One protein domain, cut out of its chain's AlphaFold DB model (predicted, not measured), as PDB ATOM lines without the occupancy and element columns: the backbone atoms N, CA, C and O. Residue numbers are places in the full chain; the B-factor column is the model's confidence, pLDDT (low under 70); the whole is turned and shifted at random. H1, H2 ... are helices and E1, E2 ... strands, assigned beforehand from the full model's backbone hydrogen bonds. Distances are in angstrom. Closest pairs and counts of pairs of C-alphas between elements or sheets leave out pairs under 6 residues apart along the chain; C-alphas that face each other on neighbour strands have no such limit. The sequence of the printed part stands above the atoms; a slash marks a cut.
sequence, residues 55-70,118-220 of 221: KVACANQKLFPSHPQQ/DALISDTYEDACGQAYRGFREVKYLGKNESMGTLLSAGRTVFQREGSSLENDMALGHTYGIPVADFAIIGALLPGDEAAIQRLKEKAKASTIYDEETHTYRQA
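What this domain is: This is residues 55 to 70 and 118 to 220 of the 221 residues of an uncharacterized protein of Proteobacteria bacterium (UniProt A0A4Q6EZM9). A strongly twisted sheet of four strands, with the long hairpin of E2 and E3 in its middle, makes one part; by the end of its edge strand E1, two smaller hairpins, E4 with E5 and E7 with E8, come side by side through E5 and E8. H2 grazes the sheet with its first residues, H1 is a short helix grazing it too, and the link of E4 and E5 reaches out to Ser 165, at one end of the longest axis. The 119 printed residues hold two named helices and eight named strands, in the order E1 E2 E3 H1 E4 E5 E6 H2 E7 E8, of mixed class; the three sheets, E1 - E2 - E3 - E6, E4 - E5 and E7 - E8, are antiparallel. The whole is compact, with a radius of gyration of the C-alphas of 14.7 A and spans of 44 by 36 by 26 A.

How they stand to each other: Start at E1, residues 62 to 65, an edge strand antiparallel to E2, residues 118 to 127; N 64 and O 126 are 2.8 A apart, within hydrogen-bond range. E2 bends by 59 degrees at residue 124 and forms a hairpin with E3, residues 132 to 142, where N 121 and O 137 are 2.9 A apart. H1, residues 148 to 151, only grazes this sheet with residues 150 to 151; its closest C-alphas to E3 are those of Thr 150 and Val 139, 7.1 A. Next look at the hairpin of E4, residues 156 to 160, and E5, residues 170 to 175, with N 171 and O 159 at 2.7 A. The other edge strand, E6, residues 185 to 187, is antiparallel to E3, with N 187 and O 134 at 2.9 A. H2, residues 193 to 204, only grazes the sheet with residues 193 to 197; the C-alphas of Asp 193 and Thr 124 of E2 are its closest to that strand, 7.6 A. E7, residues 208 to 211, and E8, residues 216 to 219, form the last hairpin, with N 209 and O 218 at 2.8 A. The closest C-alphas of E5 and E8 are those of His 174 and Arg 218, 4.6 A. In H2 every O i to N i+4 pair is within hydrogen-bond range; H1 is too short for such a pair.

Where its parts are: Find C-alpha 62 at (73.028, 116.468, 78.505), where E1 begins. E2 measures 26.7 A and E3 31.8 A, ending at C-alpha 142, (60.580, 93.187, 67.962). H2 measures 15.9 A, E5 14.9 A and E4 13.9 A; E8 ends at C-alpha 219, (52.526, 122.411, 76.359).

The domain as a whole: The C-alphas farthest apart are those of Ala 57 and Ser 165, 45.3 A. Residues 71 to 117 are not printed, and C-alphas 70 and 118 are 19.4 A apart across the cut. Of the links that are printed whole, E4 to E5 and E5 to E6 are short and the others tight. The mean pLDDT of the printed part is 86.9; residues 145, 147 to 150, 168 and 220 are under 70.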
ATOM      1  N   LYS A  55      82.426 116.511  69.958       92.88
ATOM      2  CA  LYS A  55      82.346 116.582  71.415       92.88
ATOM      3  C   LYS A  55      81.297 117.621  71.792       92.88
ATOM      4  O   LYS A  55      81.232 118.680  71.168       92.88
ATOM      5  N   VAL A  56      80.512 117.322  72.821       93.31
ATOM      6  CA  VAL A  56      79.618 118.316  73.421       93.31
ATOM      7  C   VAL A  56      80.471 119.368  74.118       93.31
ATOM      8  O   VAL A  56      81.375 119.021  74.880       93.31
ATOM      9  N   ALA A  57      80.234 120.635  73.786       86.75
ATOM     10  CA  ALA A  57      81.071 121.746  74.223       86.75
ATOM     11  C   ALA A  57      80.778 122.130  75.679       86.75
ATOM     12  O   ALA A  57      81.686 122.513  76.418       86.75
ATOM     13  N   CYS A  58      79.519 122.007  76.096       89.50
ATOM     14  CA  CYS A  58      79.077 122.391  77.427       89.50
ATOM     15  C   CYS A  58      79.501 121.393  78.521       89.50
ATOM     16  O   CYS A  58      79.553 120.179  78.315       89.50
ATOM     17  N   ALA A  59      79.741 121.901  79.735       90.50
ATOM     18  CA  ALA A  59      80.050 121.061  80.899       90.50
ATOM     19  C   ALA A  59      78.871 120.149  81.285       90.50
ATOM     20  O   ALA A  59      79.073 119.027  81.752       90.50
ATOM     21  N   ASN A  60      77.640 120.615  81.052       90.88
ATOM     22  CA  ASN A  60      76.442 119.806  81.211       90.88
ATOM     23  C   ASN A  60      76.415 118.712  80.130       90.88
ATOM     24  O   ASN A  60      76.163 118.994  78.963       90.88
ATOM     25  N   GLN A  61      76.668 117.461  80.523       94.69
ATOM     26  CA  GLN A  61      76.695 116.286  79.637       94.69
ATOM     27  C   GLN A  61      75.285 115.792  79.276       94.69
ATOM     28  O   GLN A  61      75.004 114.589  79.287       94.69
ATOM     29  N   LYS A  62      74.385 116.730  78.973       96.19
ATOM     30  CA  LYS A  62      73.028 116.468  78.505       96.19
ATOM     31  C   LYS A  62      72.753 117.232  77.218       96.19
ATOM     32  O   LYS A  62      73.190 118.368  77.056       96.19
ATOM     33  N   LEU A  63      71.986 116.594  76.346       96.56
ATOM     34  CA  LEU A  63      71.445 117.172  75.128       96.56
ATOM     35  C   LEU A  63      69.923 117.251  75.227       96.56
ATOM     36  O   LEU A  63      69.267 116.315  75.686       96.56
ATOM     37  N   PHE A  64      69.361 118.362  74.783       96.06
ATOM     38  CA  PHE A  64      67.936 118.666  74.825       96.06
ATOM     39  C   PHE A  64      67.399 118.732  73.401       96.06
ATOM     40  O   PHE A  64      68.102 119.224  72.525       96.06
ATOM     41  N   PRO A  65      66.181 118.255  73.108       96.06
ATOM     42  CA  PRO A  65      65.556 118.514  71.816       96.06
ATOM     43  C   PRO A  65      65.615 119.995  71.429       96.06
ATOM     44  O   PRO A  65      65.122 120.839  72.173       96.06
ATOM     45  N   SER A  66      66.158 120.308  70.250       95.56
ATOM     46  CA  SER A  66      66.254 121.697  69.766       95.56
ATOM     47  C   SER A  66      64.866 122.340  69.567       95.56
ATOM     48  O   SER A  66      64.697 123.553  69.670       95.56
ATOM     49  N   HIS A  67      63.847 121.514  69.313       92.94
ATOM     50  CA  HIS A  67      62.445 121.882  69.140       92.94
ATOM     51  C   HIS A  67      61.520 120.735  69.604       92.94
ATOM     52  O   HIS A  67      61.919 119.562  69.562       92.94
ATOM     53  N   PRO A  68      60.260 121.014  69.998       89.31
ATOM     54  CA  PRO A  68      59.350 119.987  70.515       89.31
ATOM     55  C   PRO A  68      58.848 119.017  69.435       89.31
ATOM     56  O   PRO A  68      58.553 117.860  69.733       89.31
ATOM     57  N   GLN A  69      58.776 119.453  68.175       89.00
ATOM     58  CA  GLN A  69      58.362 118.609  67.050       89.00
ATOM     59  C   GLN A  69      59.414 117.535  66.727       89.00
ATOM     60  O   GLN A  69      60.548 117.603  67.198       89.00
ATOM     61  N   GLN A  70      59.043 116.553  65.905       89.69
ATOM     62  CA  GLN A  70      59.951 115.515  65.388       89.69
ATOM     63  C   GLN A  70      60.150 115.627  63.876       89.69
ATOM     64  O   GLN A  70      60.539 114.664  63.226       89.69
ATOM     65  N   ASP A 118      66.371  96.685  63.962       76.31
ATOM     66  CA  ASP A 118      67.353  97.630  64.473       76.31
ATOM     67  C   ASP A 118      67.109  98.951  63.756       76.31
ATOM     68  O   ASP A 118      67.108  99.000  62.525       76.31
ATOM     69  N   ALA A 119      66.818  99.998  64.508       79.81
ATOM     70  CA  ALA A 119      66.513 101.306  63.970       79.81
ATOM     71  C   ALA A 119      67.580 102.303  64.399       79.81
ATOM     72  O   ALA A 119      67.823 102.500  65.588       79.81
ATOM     73  N   LEU A 120      68.165 102.985  63.421       85.31
ATOM     74  CA  LEU A 120      68.950 104.181  63.660       85.31
ATOM     75  C   LEU A 120      68.020 105.388  63.588       85.31
ATOM     76  O   LEU A 120      67.492 105.729  62.525       85.31
ATOM     77  N   ILE A 121      67.832 106.036  64.729       89.62
ATOM     78  CA  ILE A 121      67.034 107.251  64.851       89.62
ATOM     79  C   ILE A 121      67.996 108.414  65.028       89.62
ATOM     80  O   ILE A 121      68.824 108.401  65.938       89.62
ATOM     81  N   SER A 122      67.879 109.431  64.179       93.25
ATOM     82  CA  SER A 122      68.600 110.686  64.365       93.25
ATOM     83  C   SER A 122      67.636 111.846  64.512       93.25
ATOM     84  O   SER A 122      66.624 111.906  63.817       93.25
ATOM     85  N   ASP A 123      67.945 112.764  65.419       96.31
ATOM     86  CA  ASP A 123      67.226 114.030  65.554       96.31
ATOM     87  C   ASP A 123      68.214 115.172  65.847       96.31
ATOM     88  O   ASP A 123      69.426 114.953  65.934       96.31
ATOM     89  N   THR A 124      67.721 116.405  65.927       97.38
ATOM     90  CA  THR A 124      68.506 117.572  66.324       97.38
ATOM     91  C   THR A 124      68.322 117.874  67.811       97.38
ATOM     92  O   THR A 124      67.216 117.794  68.362       97.38
ATOM     93  N   TYR A 125      69.432 118.208  68.458       97.50
ATOM     94  CA  TYR A 125      69.509 118.499  69.882       97.50
ATOM     95  C   TYR A 125      70.419 119.697  70.123       97.50
ATOM     96  O   TYR A 125      71.270 119.999  69.294       97.50
ATOM     97  N   GLU A 126      70.266 120.349  71.263       96.69
ATOM     98  CA  GLU A 126      71.110 121.439  71.734       96.69
ATOM     99  C   GLU A 126      71.689 121.086  73.098       96.69
ATOM    100  O   GLU A 126      71.044 120.407  73.900       96.69
ATOM    101  N   ASP A 127      72.915 121.514  73.367       95.88
ATOM    102  CA  ASP A 127      73.434 121.507  74.729       95.88
ATOM    103  C   ASP A 127      72.946 122.738  75.512       95.88
ATOM    104  O   ASP A 127      72.326 123.654  74.968       95.88
ATOM    105  N   ALA A 128      73.236 122.779  76.814       92.38
ATOM    106  CA  ALA A 128      72.871 123.921  77.659       92.38
ATOM    107  C   ALA A 128      73.589 125.233  77.269       92.38
ATOM    108  O   ALA A 128      73.236 126.308  77.741       92.38
ATOM    109  N   CYS A 129      74.607 125.156  76.411       92.81
ATOM    110  CA  CYS A 129      75.344 126.303  75.901       92.81
ATOM    111  C   CYS A 129      74.756 126.809  74.563       92.81
ATOM    112  O   CYS A 129      75.264 127.781  74.004       92.81
ATOM    113  N   GLY A 130      73.687 126.179  74.058       92.44
ATOM    114  CA  GLY A 130      73.004 126.546  72.818       92.44
ATOM    115  C   GLY A 130      73.661 126.002  71.548       92.44
ATOM    116  O   GLY A 130      73.229 126.350  70.450       92.44
ATOM    117  N   GLN A 131      74.686 125.152  71.660       96.12
ATOM    118  CA  GLN A 131      75.289 124.520  70.492       96.12
ATOM    119  C   GLN A 131      74.389 123.383  70.009       96.12
ATOM    120  O   GLN A 131      74.053 122.476  70.772       96.12
ATOM    121  N   ALA A 132      74.027 123.418  68.728       96.50
ATOM    122  CA  ALA A 132      73.193 122.402  68.107       96.50
ATOM    123  C   ALA A 132      74.019 121.246  67.520       96.50
ATOM    124  O   ALA A 132      75.120 121.435  66.990       96.50
ATOM    125  N   TYR A 133      73.445 120.048  67.590       97.06
ATOM    126  CA  TYR A 133      74.028 118.773  67.191       97.06
ATOM    127  C   TYR A 133      72.980 117.876  66.535       97.06
ATOM    128  O   TYR A 133      71.780 117.973  66.808       97.06
ATOM    129  N   ARG A 134      73.450 116.918  65.736       96.25
ATOM    130  CA  ARG A 134      72.656 115.767  65.302       96.25
ATOM    131  C   ARG A 134      73.000 114.579  66.198       96.25
ATOM    132  O   ARG A 134      74.136 114.107  66.205       96.25
ATOM    133  N   GLY A 135      72.027 114.115  66.973       95.31
ATOM    134  CA  GLY A 135      72.186 112.969  67.867       95.31
ATOM    135  C   GLY A 135      71.612 111.714  67.226       95.31
ATOM    136  O   GLY A 135      70.452 111.724  66.815       95.31
ATOM    137  N   PHE A 136      72.400 110.642  67.167       92.62
ATOM    138  CA  PHE A 136      72.010 109.341  66.627       92.62
ATOM    139  C   PHE A 136      71.882 108.314  67.752       92.62
ATOM    140  O   PHE A 136      72.769 108.207  68.602       92.62
ATOM    141  N   ARG A 137      70.805 107.527  67.743       89.06
ATOM    142  CA  ARG A 137      70.567 106.420  68.678       89.06
ATOM    143  C   ARG A 137      70.211 105.157  67.910       89.06
ATOM    144  O   ARG A 137      69.450 105.219  66.947       89.06
ATOM    145  N   GLU A 138      70.733 104.029  68.369       84.31
ATOM    146  CA  GLU A 138      70.306 102.706  67.917       84.31
ATOM    147  C   GLU A 138      69.220 102.188  68.862       84.31
ATOM    148  O   GLU A 138      69.387 102.206  70.083       84.31
ATOM    149  N   VAL A 139      68.100 101.741  68.302       80.12
ATOM    150  CA  VAL A 139      66.983 101.159  69.047       80.12
ATOM    151  C   VAL A 139      66.663  99.807  68.437       80.12
ATOM    152  O   VAL A 139      66.333  99.710  67.257       80.12
ATOM    153  N   LYS A 140      66.723  98.759  69.257       76.81
ATOM    154  CA  LYS A 140      66.356  97.402  68.849       76.81
ATOM    155  C   LYS A 140      65.011  97.040  69.442       76.81
ATOM    156  O   LYS A 140      64.793  97.240  70.634       76.81
ATOM    157  N   TYR A 141      64.122  96.506  68.619       72.31
ATOM    158  CA  TYR A 141      62.797  96.088  69.060       72.31
ATOM    159  C   TYR A 141      62.253  94.967  68.176       72.31
ATOM    160  O   TYR A 141      62.671  94.780  67.035       72.31
ATOM    161  N   LEU A 142      61.320  94.193  68.719       70.38
ATOM    162  CA  LEU A 142      60.580  93.187  67.962       70.38
ATOM    163  C   LEU A 142      59.421  93.852  67.222       70.38
ATOM    164  O   LEU A 142      58.793  94.751  67.775       70.38
ATOM    165  N   GLY A 143      59.102  93.407  66.009       71.50
ATOM    166  CA  GLY A 143      58.047  94.009  65.198       71.50
ATOM    167  C   GLY A 143      56.687  94.067  65.879       71.50
ATOM    168  O   GLY A 143      56.022  95.099  65.822       71.50
ATOM    169  N   LYS A 144      56.307  93.024  66.623       70.06
ATOM    170  CA  LYS A 144      55.068  93.030  67.420       70.06
ATOM    171  C   LYS A 144      55.076  94.055  68.570       70.06
ATOM    172  O   LYS A 144      54.015  94.380  69.090       70.06
ATOM    173  N   ASN A 145      56.258  94.527  68.972       69.00
ATOM    174  CA  ASN A 145      56.478  95.513  70.032       69.00
ATOM    175  C   ASN A 145      56.780  96.913  69.458       69.00
ATOM    176  O   ASN A 145      57.144  97.815  70.219       69.00
ATOM    177  N   GLU A 146      56.665  97.109  68.137       70.75
ATOM    178  CA  GLU A 146      56.762  98.437  67.533       70.75
ATOM    179  C   GLU A 146      55.645  99.319  68.099       70.75
ATOM    180  O   GLU A 146      54.457  99.038  67.953       70.75
ATOM    181  N   SER A 147      56.032 100.387  68.784       68.56
ATOM    182  CA  SER A 147      55.115 101.333  69.408       68.56
ATOM    183  C   SER A 147      55.557 102.760  69.118       68.56
ATOM    184  O   SER A 147      56.670 103.018  68.659       68.56
ATOM    185  N   MET A 148      54.708 103.732  69.450       65.44
ATOM    186  CA  MET A 148      55.113 105.133  69.366       65.44
ATOM    187  C   MET A 148      56.373 105.422  70.186       65.44
ATOM    188  O   MET A 148      57.173 106.242  69.753       65.44
ATOM    189  N   GLY A 149      56.597 104.716  71.302       63.78
ATOM    190  CA  GLY A 149      57.808 104.847  72.113       63.78
ATOM    191  C   GLY A 149      59.078 104.391  71.389       63.78
ATOM    192  O   GLY A 149      60.102 105.061  71.489       63.78
ATOM    193  N   THR A 150      59.010 103.316  70.597       66.75
ATOM    194  CA  THR A 150      60.159 102.834  69.803       66.75
ATOM    195  C   THR A 150      60.430 103.701  68.574       66.75
ATOM    196  O   THR A 150      61.522 103.648  68.015       66.75
ATOM    197  N   LEU A 151      59.451 104.505  68.146       74.44
ATOM    198  CA  LEU A 151      59.551 105.407  66.995       74.44
ATOM    199  C   LEU A 151      59.818 106.868  67.390       74.44
ATOM    200  O   LEU A 151      60.021 107.714  66.513       74.44
ATOM    201  N   LEU A 152      59.797 107.193  68.683       81.69
ATOM    202  CA  LEU A 152      59.969 108.548  69.193       81.69
ATOM    203  C   LEU A 152      61.456 108.918  69.221       81.69
ATOM    204  O   LEU A 152      62.280 108.187  69.769       81.69
ATOM    205  N   SER A 153      61.805 110.097  68.703       88.25
ATOM    206  CA  SER A 153      63.085 110.712  69.053       88.25
ATOM    207  C   SER A 153      63.167 110.883  70.561       88.25
ATOM    208  O   SER A 153      62.209 111.315  71.208       88.25
ATOM    209  N   ALA A 154      64.337 110.583  71.102       89.62
ATOM    210  CA  ALA A 154      64.599 110.671  72.521       89.62
ATOM    211  C   ALA A 154      64.404 112.100  73.063       89.62
ATOM    212  O   ALA A 154      64.410 113.080  72.310       89.62
ATOM    213  N   GLY A 155      64.207 112.218  74.380       89.88
ATOM    214  CA  GLY A 155      64.020 113.515  75.044       89.88
ATOM    215  C   GLY A 155      62.652 114.141  74.812       89.88
ATOM    216  O   GLY A 155      62.442 115.289  75.179       89.88
ATOM    217  N   ARG A 156      61.716 113.425  74.189       89.00
ATOM    218  CA  ARG A 156      60.343 113.880  73.957       89.00
ATOM    219  C   ARG A 156      59.374 112.906  74.607       89.00
ATOM    220  O   ARG A 156      59.670 111.721  74.742       89.00
ATOM    221  N   THR A 157      58.222 113.416  75.012       85.38
ATOM    222  CA  THR A 157      57.101 112.619  75.518       85.38
ATOM    223  C   THR A 157      55.908 112.773  74.587       85.38
ATOM    224  O   THR A 157      55.869 113.675  73.748       85.38
ATOM    225  N   VAL A 158      54.944 111.869  74.712       83.06
ATOM    226  CA  VAL A 158      53.657 111.947  74.024       83.06
ATOM    227  C   VAL A 158      52.544 111.645  75.017       83.06
ATOM    228  O   VAL A 158      52.733 110.845  75.932       83.06
ATOM    229  N   PHE A 159      51.392 112.269  74.821       82.00
ATOM    230  CA  PHE A 159      50.196 112.063  75.631       82.00
ATOM    231  C   PHE A 159      49.036 111.670  74.731       82.00
ATOM    232  O   PHE A 159      49.002 112.079  73.574       82.00
ATOM    233  N   GLN A 160      48.075 110.905  75.243       80.81
ATOM    234  CA  GLN A 160      46.816 110.704  74.528       80.81
ATOM    235  C   GLN A 160      46.163 112.073  74.295       80.81
ATOM    236  O   GLN A 160      46.064 112.880  75.221       80.81
ATOM    237  N   ARG A 161      45.738 112.350  73.059       81.69
ATOM    238  CA  ARG A 161      45.075 113.607  72.715       81.69
ATOM    239  C   ARG A 161      43.747 113.700  73.458       81.69
ATOM    240  O   ARG A 161      42.900 112.810  73.351       81.69
ATOM    241  N   GLU A 162      43.566 114.801  74.178       84.81
ATOM    242  CA  GLU A 162      42.328 115.077  74.894       84.81
ATOM    243  C   GLU A 162      41.133 115.107  73.929       84.81
ATOM    244  O   GLU A 162      41.203 115.677  72.839       84.81
ATOM    245  N   GLY A 163      40.043 114.439  74.314       86.62
ATOM    246  CA  GLY A 163      38.819 114.358  73.514       86.62
ATOM    247  C   GLY A 163      38.895 113.448  72.282       86.62
ATOM    248  O   GLY A 163      37.899 113.332  71.568       86.62
ATOM    249  N   SER A 164      40.024 112.783  72.020       86.00
ATOM    250  CA  SER A 164      40.106 111.837  70.908       86.00
ATOM    251  C   SER A 164      39.378 110.532  71.228       86.00
ATOM    252  O   SER A 164      39.615 109.912  72.264       86.00
ATOM    253  N   SER A 165      38.499 110.099  70.321       85.88
ATOM    254  CA  SER A 165      37.822 108.797  70.387       85.88
ATOM    255  C   SER A 165      38.672 107.649  69.835       85.88
ATOM    256  O   SER A 165      38.268 106.490  69.916       85.88
ATOM    257  N   LEU A 166      39.830 107.969  69.252       74.88
ATOM    258  CA  LEU A 166      40.758 107.000  68.696       74.88
ATOM    259  C   LEU A 166      41.767 106.584  69.767       74.88
ATOM    260  O   LEU A 166      42.527 107.399  70.299       74.88
ATOM    261  N   GLU A 167      41.779 105.288  70.067       73.56
ATOM    262  CA  GLU A 167      42.773 104.687  70.950       73.56
ATOM    263  C   GLU A 167      44.181 104.909  70.373       73.56
ATOM    264  O   GLU A 167      44.424 104.635  69.197       73.56
ATOM    265  N   ASN A 168      45.108 105.410  71.198       67.19
ATOM    266  CA  ASN A 168      46.481 105.759  70.816       67.19
ATOM    267  C   ASN A 168      46.611 106.921  69.809       67.19
ATOM    268  O   ASN A 168      47.643 107.052  69.146       67.19
ATOM    269  N   ASP A 169      45.608 107.796  69.690       76.88
ATOM    270  CA  ASP A 169      45.795 109.101  69.046       76.88
ATOM    271  C   ASP A 169      46.618 110.018  69.955       76.88
ATOM    272  O   ASP A 169      46.105 110.669  70.865       76.88
ATOM    273  N   MET A 170      47.927 110.033  69.720       79.62
ATOM    274  CA  MET A 170      48.887 110.723  70.572       79.62
ATOM    275  C   MET A 170      49.172 112.155  70.092       79.62
ATOM    276  O   MET A 170      49.309 112.438  68.900       79.62
ATOM    277  N   ALA A 171      49.341 113.071  71.040       78.31
ATOM    278  CA  ALA A 171      49.860 114.418  70.854       78.31
ATOM    279  C   ALA A 171      51.273 114.544  71.451       78.31
ATOM    280  O   ALA A 171      51.629 113.846  72.401       78.31
ATOM    281  N   LEU A 172      52.084 115.449  70.896       79.06
ATOM    282  CA  LEU A 172      53.417 115.762  71.422       79.06
ATOM    283  C   LEU A 172      53.311 116.360  72.826       79.06
ATOM    284  O   LEU A 172      52.548 117.299  73.028       79.06
ATOM    285  N   GLY A 173      54.089 115.835  73.765       82.56
ATOM    286  CA  GLY A 173      54.123 116.270  75.154       82.56
ATOM    287  C   GLY A 173      55.276 117.222  75.474       82.56
ATOM    288  O   GLY A 173      55.657 118.076  74.676       82.56
ATOM    289  N   HIS A 174      55.834 117.064  76.671       86.69
ATOM    290  CA  HIS A 174      57.007 117.793  77.146       86.69
ATOM    291  C   HIS A 174      58.315 117.223  76.587       86.69
ATOM    292  O   HIS A 174      58.378 116.054  76.181       86.69
ATOM    293  N   THR A 175      59.375 118.027  76.639       91.38
ATOM    294  CA  THR A 175      60.745 117.563  76.388       91.38
ATOM    295  C   THR A 175      61.556 117.432  77.677       91.38
ATOM    296  O   THR A 175      61.194 117.981  78.715       91.38
ATOM    297  N   TYR A 176      62.645 116.669  77.620       91.50
ATOM    298  CA  TYR A 176      63.593 116.471  78.713       91.50
ATOM    299  C   TYR A 176      65.013 116.272  78.171       91.50
ATOM    300  O   TYR A 176      65.208 115.861  77.026       91.50
ATOM    301  N   GLY A 177      66.009 116.572  79.007       93.19
ATOM    302  CA  GLY A 177      67.421 116.398  78.671       93.19
ATOM    303  C   GLY A 177      67.861 114.937  78.725       93.19
ATOM    304  O   GLY A 177      67.472 114.190  79.622       93.19
ATOM    305  N   ILE A 178      68.720 114.556  77.790       95.00
ATOM    306  CA  ILE A 178      69.183 113.187  77.567       95.00
ATOM    307  C   ILE A 178      70.684 113.136  77.838       95.00
ATOM    308  O   ILE A 178      71.408 113.975  77.297       95.00
ATOM    309  N   PRO A 179      71.181 112.180  78.636       95.75
ATOM    310  CA  PRO A 179      72.614 111.983  78.805       95.75
ATOM    311  C   PRO A 179      73.325 111.795  77.460       95.75
ATOM    312  O   PRO A 179      72.880 111.039  76.602       95.75
ATOM    313  N   VAL A 180      74.478 112.442  77.297       94.94
ATOM    314  CA  VAL A 180      75.338 112.291  76.109       94.94
ATOM    315  C   VAL A 180      75.719 110.826  75.848       94.94
ATOM    316  O   VAL A 180      75.836 110.418  74.697       94.94
ATOM    317  N   ALA A 181      75.862 110.028  76.909       93.06
ATOM    318  CA  ALA A 181      76.190 108.605  76.830       93.06
ATOM    319  C   ALA A 181      75.093 107.738  76.177       93.06
ATOM    320  O   ALA A 181      75.393 106.638  75.721       93.06
ATOM    321  N   ASP A 182      73.853 108.229  76.089       90.88
ATOM    322  CA  ASP A 182      72.725 107.495  75.497       90.88
ATOM    323  C   ASP A 182      72.693 107.590  73.961       90.88
ATOM    324  O   ASP A 182      71.807 107.014  73.313       90.88
ATOM    325  N   PHE A 183      73.621 108.351  73.376       92.19
ATOM    326  CA  PHE A 183      73.785 108.509  71.938       92.19
ATOM    327  C   PHE A 183      74.892 107.597  71.412       92.19
ATOM    328  O   PHE A 183      75.999 107.560  71.944       92.19
ATOM    329  N   ALA A 184      74.613 106.914  70.302       90.56
ATOM    330  CA  ALA A 184      75.618 106.149  69.572       90.56
ATOM    331  C   ALA A 184      76.627 107.083  68.878       90.56
ATOM    332  O   ALA A 184      77.827 106.804  68.839       90.56
ATOM    333  N   ILE A 185      76.139 108.208  68.340       92.69
ATOM    334  CA  ILE A 185      76.954 109.270  67.744       92.69
ATOM    335  C   ILE A 185      76.343 110.630  68.061       92.69
ATOM    336  O   ILE A 185      75.126 110.815  68.000       92.69
ATOM    337  N   ILE A 186      77.220 111.601  68.286       95.44
ATOM    338  CA  ILE A 186      76.910 113.025  68.214       95.44
ATOM    339  C   ILE A 186      77.695 113.587  67.037       95.44
ATOM    340  O   ILE A 186      78.918 113.467  66.995       95.44
ATOM    341  N   GLY A 187      76.989 114.152  66.067       94.75
ATOM    342  CA  GLY A 187      77.561 114.664  64.829       94.75
ATOM    343  C   GLY A 187      77.137 116.096  64.532       94.75
ATOM    344  O   GLY A 187      76.356 116.707  65.268       94.75
ATOM    345  N   ALA A 188      77.673 116.629  63.436       94.75
ATOM    346  CA  ALA A 188      77.259 117.924  62.914       94.75
ATOM    347  C   ALA A 188      75.805 117.879  62.424       94.75
ATOM    348  O   ALA A 188      75.295 116.825  62.041       94.75
ATOM    349  N   LEU A 189      75.157 119.041  62.421       94.81
ATOM    350  CA  LEU A 189      73.870 119.222  61.761       94.81
ATOM    351  C   LEU A 189      73.966 118.881  60.267       94.81
ATOM    352  O   LEU A 189      74.995 119.120  59.626       94.81
ATOM    353  N   LEU A 190      72.886 118.340  59.705       92.62
ATOM    354  CA  LEU A 190      72.781 118.133  58.265       92.62
ATOM    355  C   LEU A 190      72.517 119.468  57.549       92.62
ATOM    356  O   LEU A 190      71.997 120.412  58.154       92.62
ATOM    357  N   PRO A 191      72.827 119.568  56.242       93.56
ATOM    358  CA  PRO A 191      72.490 120.754  55.465       93.56
ATOM    359  C   PRO A 191      70.997 121.097  55.568       93.56
ATOM    360  O   PRO A 191      70.139 120.291  55.216       93.56
ATOM    361  N   GLY A 192      70.695 122.308  56.040       94.56
ATOM    362  CA  GLY A 192      69.327 122.814  56.202       94.56
ATOM    363  C   GLY A 192      68.708 122.610  57.588       94.56
ATOM    364  O   GLY A 192      67.711 123.274  57.881       94.56
ATOM    365  N   ASP A 193      69.305 121.785  58.457       95.62
ATOM    366  CA  ASP A 193      68.799 121.561  59.820       95.62
ATOM    367  C   ASP A 193      68.732 122.875  60.604       95.62
ATOM    368  O   ASP A 193      67.712 123.165  61.209       95.62
ATOM    369  N   GLU A 194      69.770 123.710  60.553       96.00
ATOM    370  CA  GLU A 194      69.838 124.954  61.334       96.00
ATOM    371  C   GLU A 194      68.689 125.925  61.012       96.00
ATOM    372  O   GLU A 194      67.980 126.398  61.903       96.00
ATOM    373  N   ALA A 195      68.417 126.144  59.722       96.25
ATOM    374  CA  ALA A 195      67.285 126.960  59.284       96.25
ATOM    375  C   ALA A 195      65.939 126.335  59.691       96.25
ATOM    376  O   ALA A 195      64.993 127.043  60.059       96.25
ATOM    377  N   ALA A 196      65.837 125.005  59.639       96.00
ATOM    378  CA  ALA A 196      64.623 124.300  60.008       96.00
ATOM    379  C   ALA A 196      64.377 124.310  61.526       96.00
ATOM    380  O   ALA A 196      63.231 124.515  61.930       96.00
ATOM    381  N   ILE A 197      65.426 124.180  62.347       95.62
ATOM    382  CA  ILE A 197      65.385 124.346  63.806       95.62
ATOM    383  C   ILE A 197      64.825 125.725  64.127       95.62
ATOM    384  O   ILE A 197      63.826 125.811  64.840       95.62
ATOM    385  N   GLN A 198      65.387 126.790  63.547       95.25
ATOM    386  CA  GLN A 198      64.918 128.149  63.820       95.25
ATOM    387  C   GLN A 198      63.432 128.311  63.482       95.25
ATOM    388  O   GLN A 198      62.652 128.807  64.295       95.25
ATOM    389  N   ARG A 199      63.001 127.824  62.314       95.06
ATOM    390  CA  ARG A 199      61.587 127.858  61.913       95.06
ATOM    391  C   ARG A 199      60.684 127.090  62.885       95.06
ATOM    392  O   ARG A 199      59.581 127.547  63.184       95.06
ATOM    393  N   LEU A 200      61.117 125.918  63.348       93.00
ATOM    394  CA  LEU A 200      60.343 125.082  64.271       93.00
ATOM    395  C   LEU A 200      60.275 125.690  65.673       93.00
ATOM    396  O   LEU A 200      59.206 125.653  66.282       93.00
ATOM    397  N   LYS A 201      61.355 126.326  66.140       92.19
ATOM    398  CA  LYS A 201      61.373 127.129  67.369       92.19
ATOM    399  C   LYS A 201      60.366 128.273  67.303       92.19
ATOM    400  O   LYS A 201      59.539 128.401  68.200       92.19
ATOM    401  N   GLU A 202      60.372 129.056  66.223       91.19
ATOM    402  CA  GLU A 202      59.402 130.147  66.043       91.19
ATOM    403  C   GLU A 202      57.958 129.634  66.018       91.19
ATOM    404  O   GLU A 202      57.084 130.206  66.667       91.19
ATOM    405  N   LYS A 203      57.703 128.511  65.336       87.56
ATOM    406  CA  LYS A 203      56.379 127.874  65.330       87.56
ATOM    407  C   LYS A 203      55.963 127.394  66.725       87.56
ATOM    408  O   LYS A 203      54.790 127.489  67.074       87.56
ATOM    409  N   ALA A 204      56.907 126.870  67.507       86.81
ATOM    410  CA  ALA A 204      56.655 126.353  68.847       86.81
ATOM    411  C   ALA A 204      56.234 127.457  69.831       86.81
ATOM    412  O   ALA A 204      55.357 127.210  70.649       86.81
ATOM    413  N   LYS A 205      56.740 128.692  69.686       84.50
ATOM    414  CA  LYS A 205      56.345 129.838  70.537       84.50
ATOM    415  C   LYS A 205      54.834 130.102  70.576       84.50
ATOM    416  O   LYS A 205      54.354 130.733  71.509       84.50
ATOM    417  N   ALA A 206      54.084 129.646  69.570       79.31
ATOM    418  CA  ALA A 206      52.634 129.805  69.513       79.31
ATOM    419  C   ALA A 206      51.853 128.751  70.323       79.31
ATOM    420  O   ALA A 206      50.672 128.961  70.589       79.31
ATOM    421  N   SER A 207      52.461 127.612  70.668       77.25
ATOM    422  CA  SER A 207      51.754 126.458  71.247       77.25
ATOM    423  C   SER A 207      52.479 125.765  72.404       77.25
ATOM    424  O   SER A 207      51.912 124.869  73.035       77.25
ATOM    425  N   THR A 208      53.716 126.154  72.703       81.06
ATOM    426  CA  THR A 208      54.503 125.619  73.813       81.06
ATOM    427  C   THR A 208      55.203 126.734  74.583       81.06
ATOM    428  O   THR A 208      55.512 127.800  74.055       81.06
ATOM    429  N   ILE A 209      55.464 126.469  75.859       84.12
ATOM    430  CA  ILE A 209      56.277 127.299  76.743       84.12
ATOM    431  C   ILE A 209      57.685 126.703  76.745       84.12
ATOM    432  O   ILE A 209      57.850 125.522  77.057       84.12
ATOM    433  N   TYR A 210      58.685 127.505  76.383       87.00
ATOM    434  CA  TYR A 210      60.093 127.133  76.508       87.00
ATOM    435  C   TYR A 210      60.643 127.630  77.847       87.00
ATOM    436  O   TYR A 210      60.487 128.800  78.190       87.00
ATOM    437  N   ASP A 211      61.257 126.728  78.601       85.31
ATOM    438  CA  ASP A 211      61.896 126.986  79.887       85.31
ATOM    439  C   ASP A 211      63.411 127.072  79.660       85.31
ATOM    440  O   ASP A 211      64.054 126.066  79.355       85.31
ATOM    441  N   GLU A 212      63.966 128.285  79.766       83.81
ATOM    442  CA  GLU A 212      65.390 128.552  79.522       83.81
ATOM    443  C   GLU A 212      66.309 127.914  80.572       83.81
ATOM    444  O   GLU A 212      67.433 127.551  80.243       83.81
ATOM    445  N   GLU A 213      65.846 127.735  81.813       81.31
ATOM    446  CA  GLU A 213      66.654 127.144  82.889       81.31
ATOM    447  C   GLU A 213      66.851 125.644  82.657       81.31
ATOM    448  O   GLU A 213      67.938 125.092  82.848       81.31
ATOM    449  N   THR A 214      65.788 124.971  82.220       81.50
ATOM    450  CA  THR A 214      65.806 123.521  81.995       81.50
ATOM    451  C   THR A 214      66.048 123.133  80.541       81.50
ATOM    452  O   THR A 214      66.232 121.946  80.274       81.50
ATOM    453  N   HIS A 215      66.053 124.097  79.615       84.69
ATOM    454  CA  HIS A 215      66.089 123.885  78.165       84.69
ATOM    455  C   HIS A 215      64.990 122.922  77.678       84.69
ATOM    456  O   HIS A 215      65.215 122.062  76.822       84.69
ATOM    457  N   THR A 216      63.783 123.028  78.248       86.25
ATOM    458  CA  THR A 216      62.657 122.141  77.911       86.25
ATOM    459  C   THR A 216      61.462 122.892  77.343       86.25
ATOM    460  O   THR A 216      61.185 124.030  77.704       86.25
ATOM    461  N   TYR A 217      60.719 122.231  76.456       87.12
ATOM    462  CA  TYR A 217      59.421 122.693  75.986       87.12
ATOM    463  C   TYR A 217      58.318 121.998  76.770       87.12
ATOM    464  O   TYR A 217      58.356 120.781  76.985       87.12
ATOM    465  N   ARG A 218      57.290 122.758  77.138       84.25
ATOM    466  CA  ARG A 218      56.066 122.241  77.748       84.25
ATOM    467  C   ARG A 218      54.850 122.717  76.967       84.25
ATOM    468  O   ARG A 218      54.885 123.802  76.401       84.25
ATOM    469  N   GLN A 219      53.787 121.917  76.912       76.19
ATOM    470  CA  GLN A 219      52.526 122.411  76.359       76.19
ATOM    471  C   GLN A 219      52.052 123.616  77.180       76.19
ATOM    472  O   GLN A 219      52.166 123.606  78.408       76.19
ATOM    473  N   ALA A 220      51.587 124.659  76.491       67.88
ATOM    474  CA  ALA A 220      50.898 125.753  77.155       67.88
ATOM    475  C   ALA A 220      49.582 125.223  77.768       67.88
ATOM    476  O   ALA A 220      48.981 124.329  77.165       67.88
TER     477      ALA A 220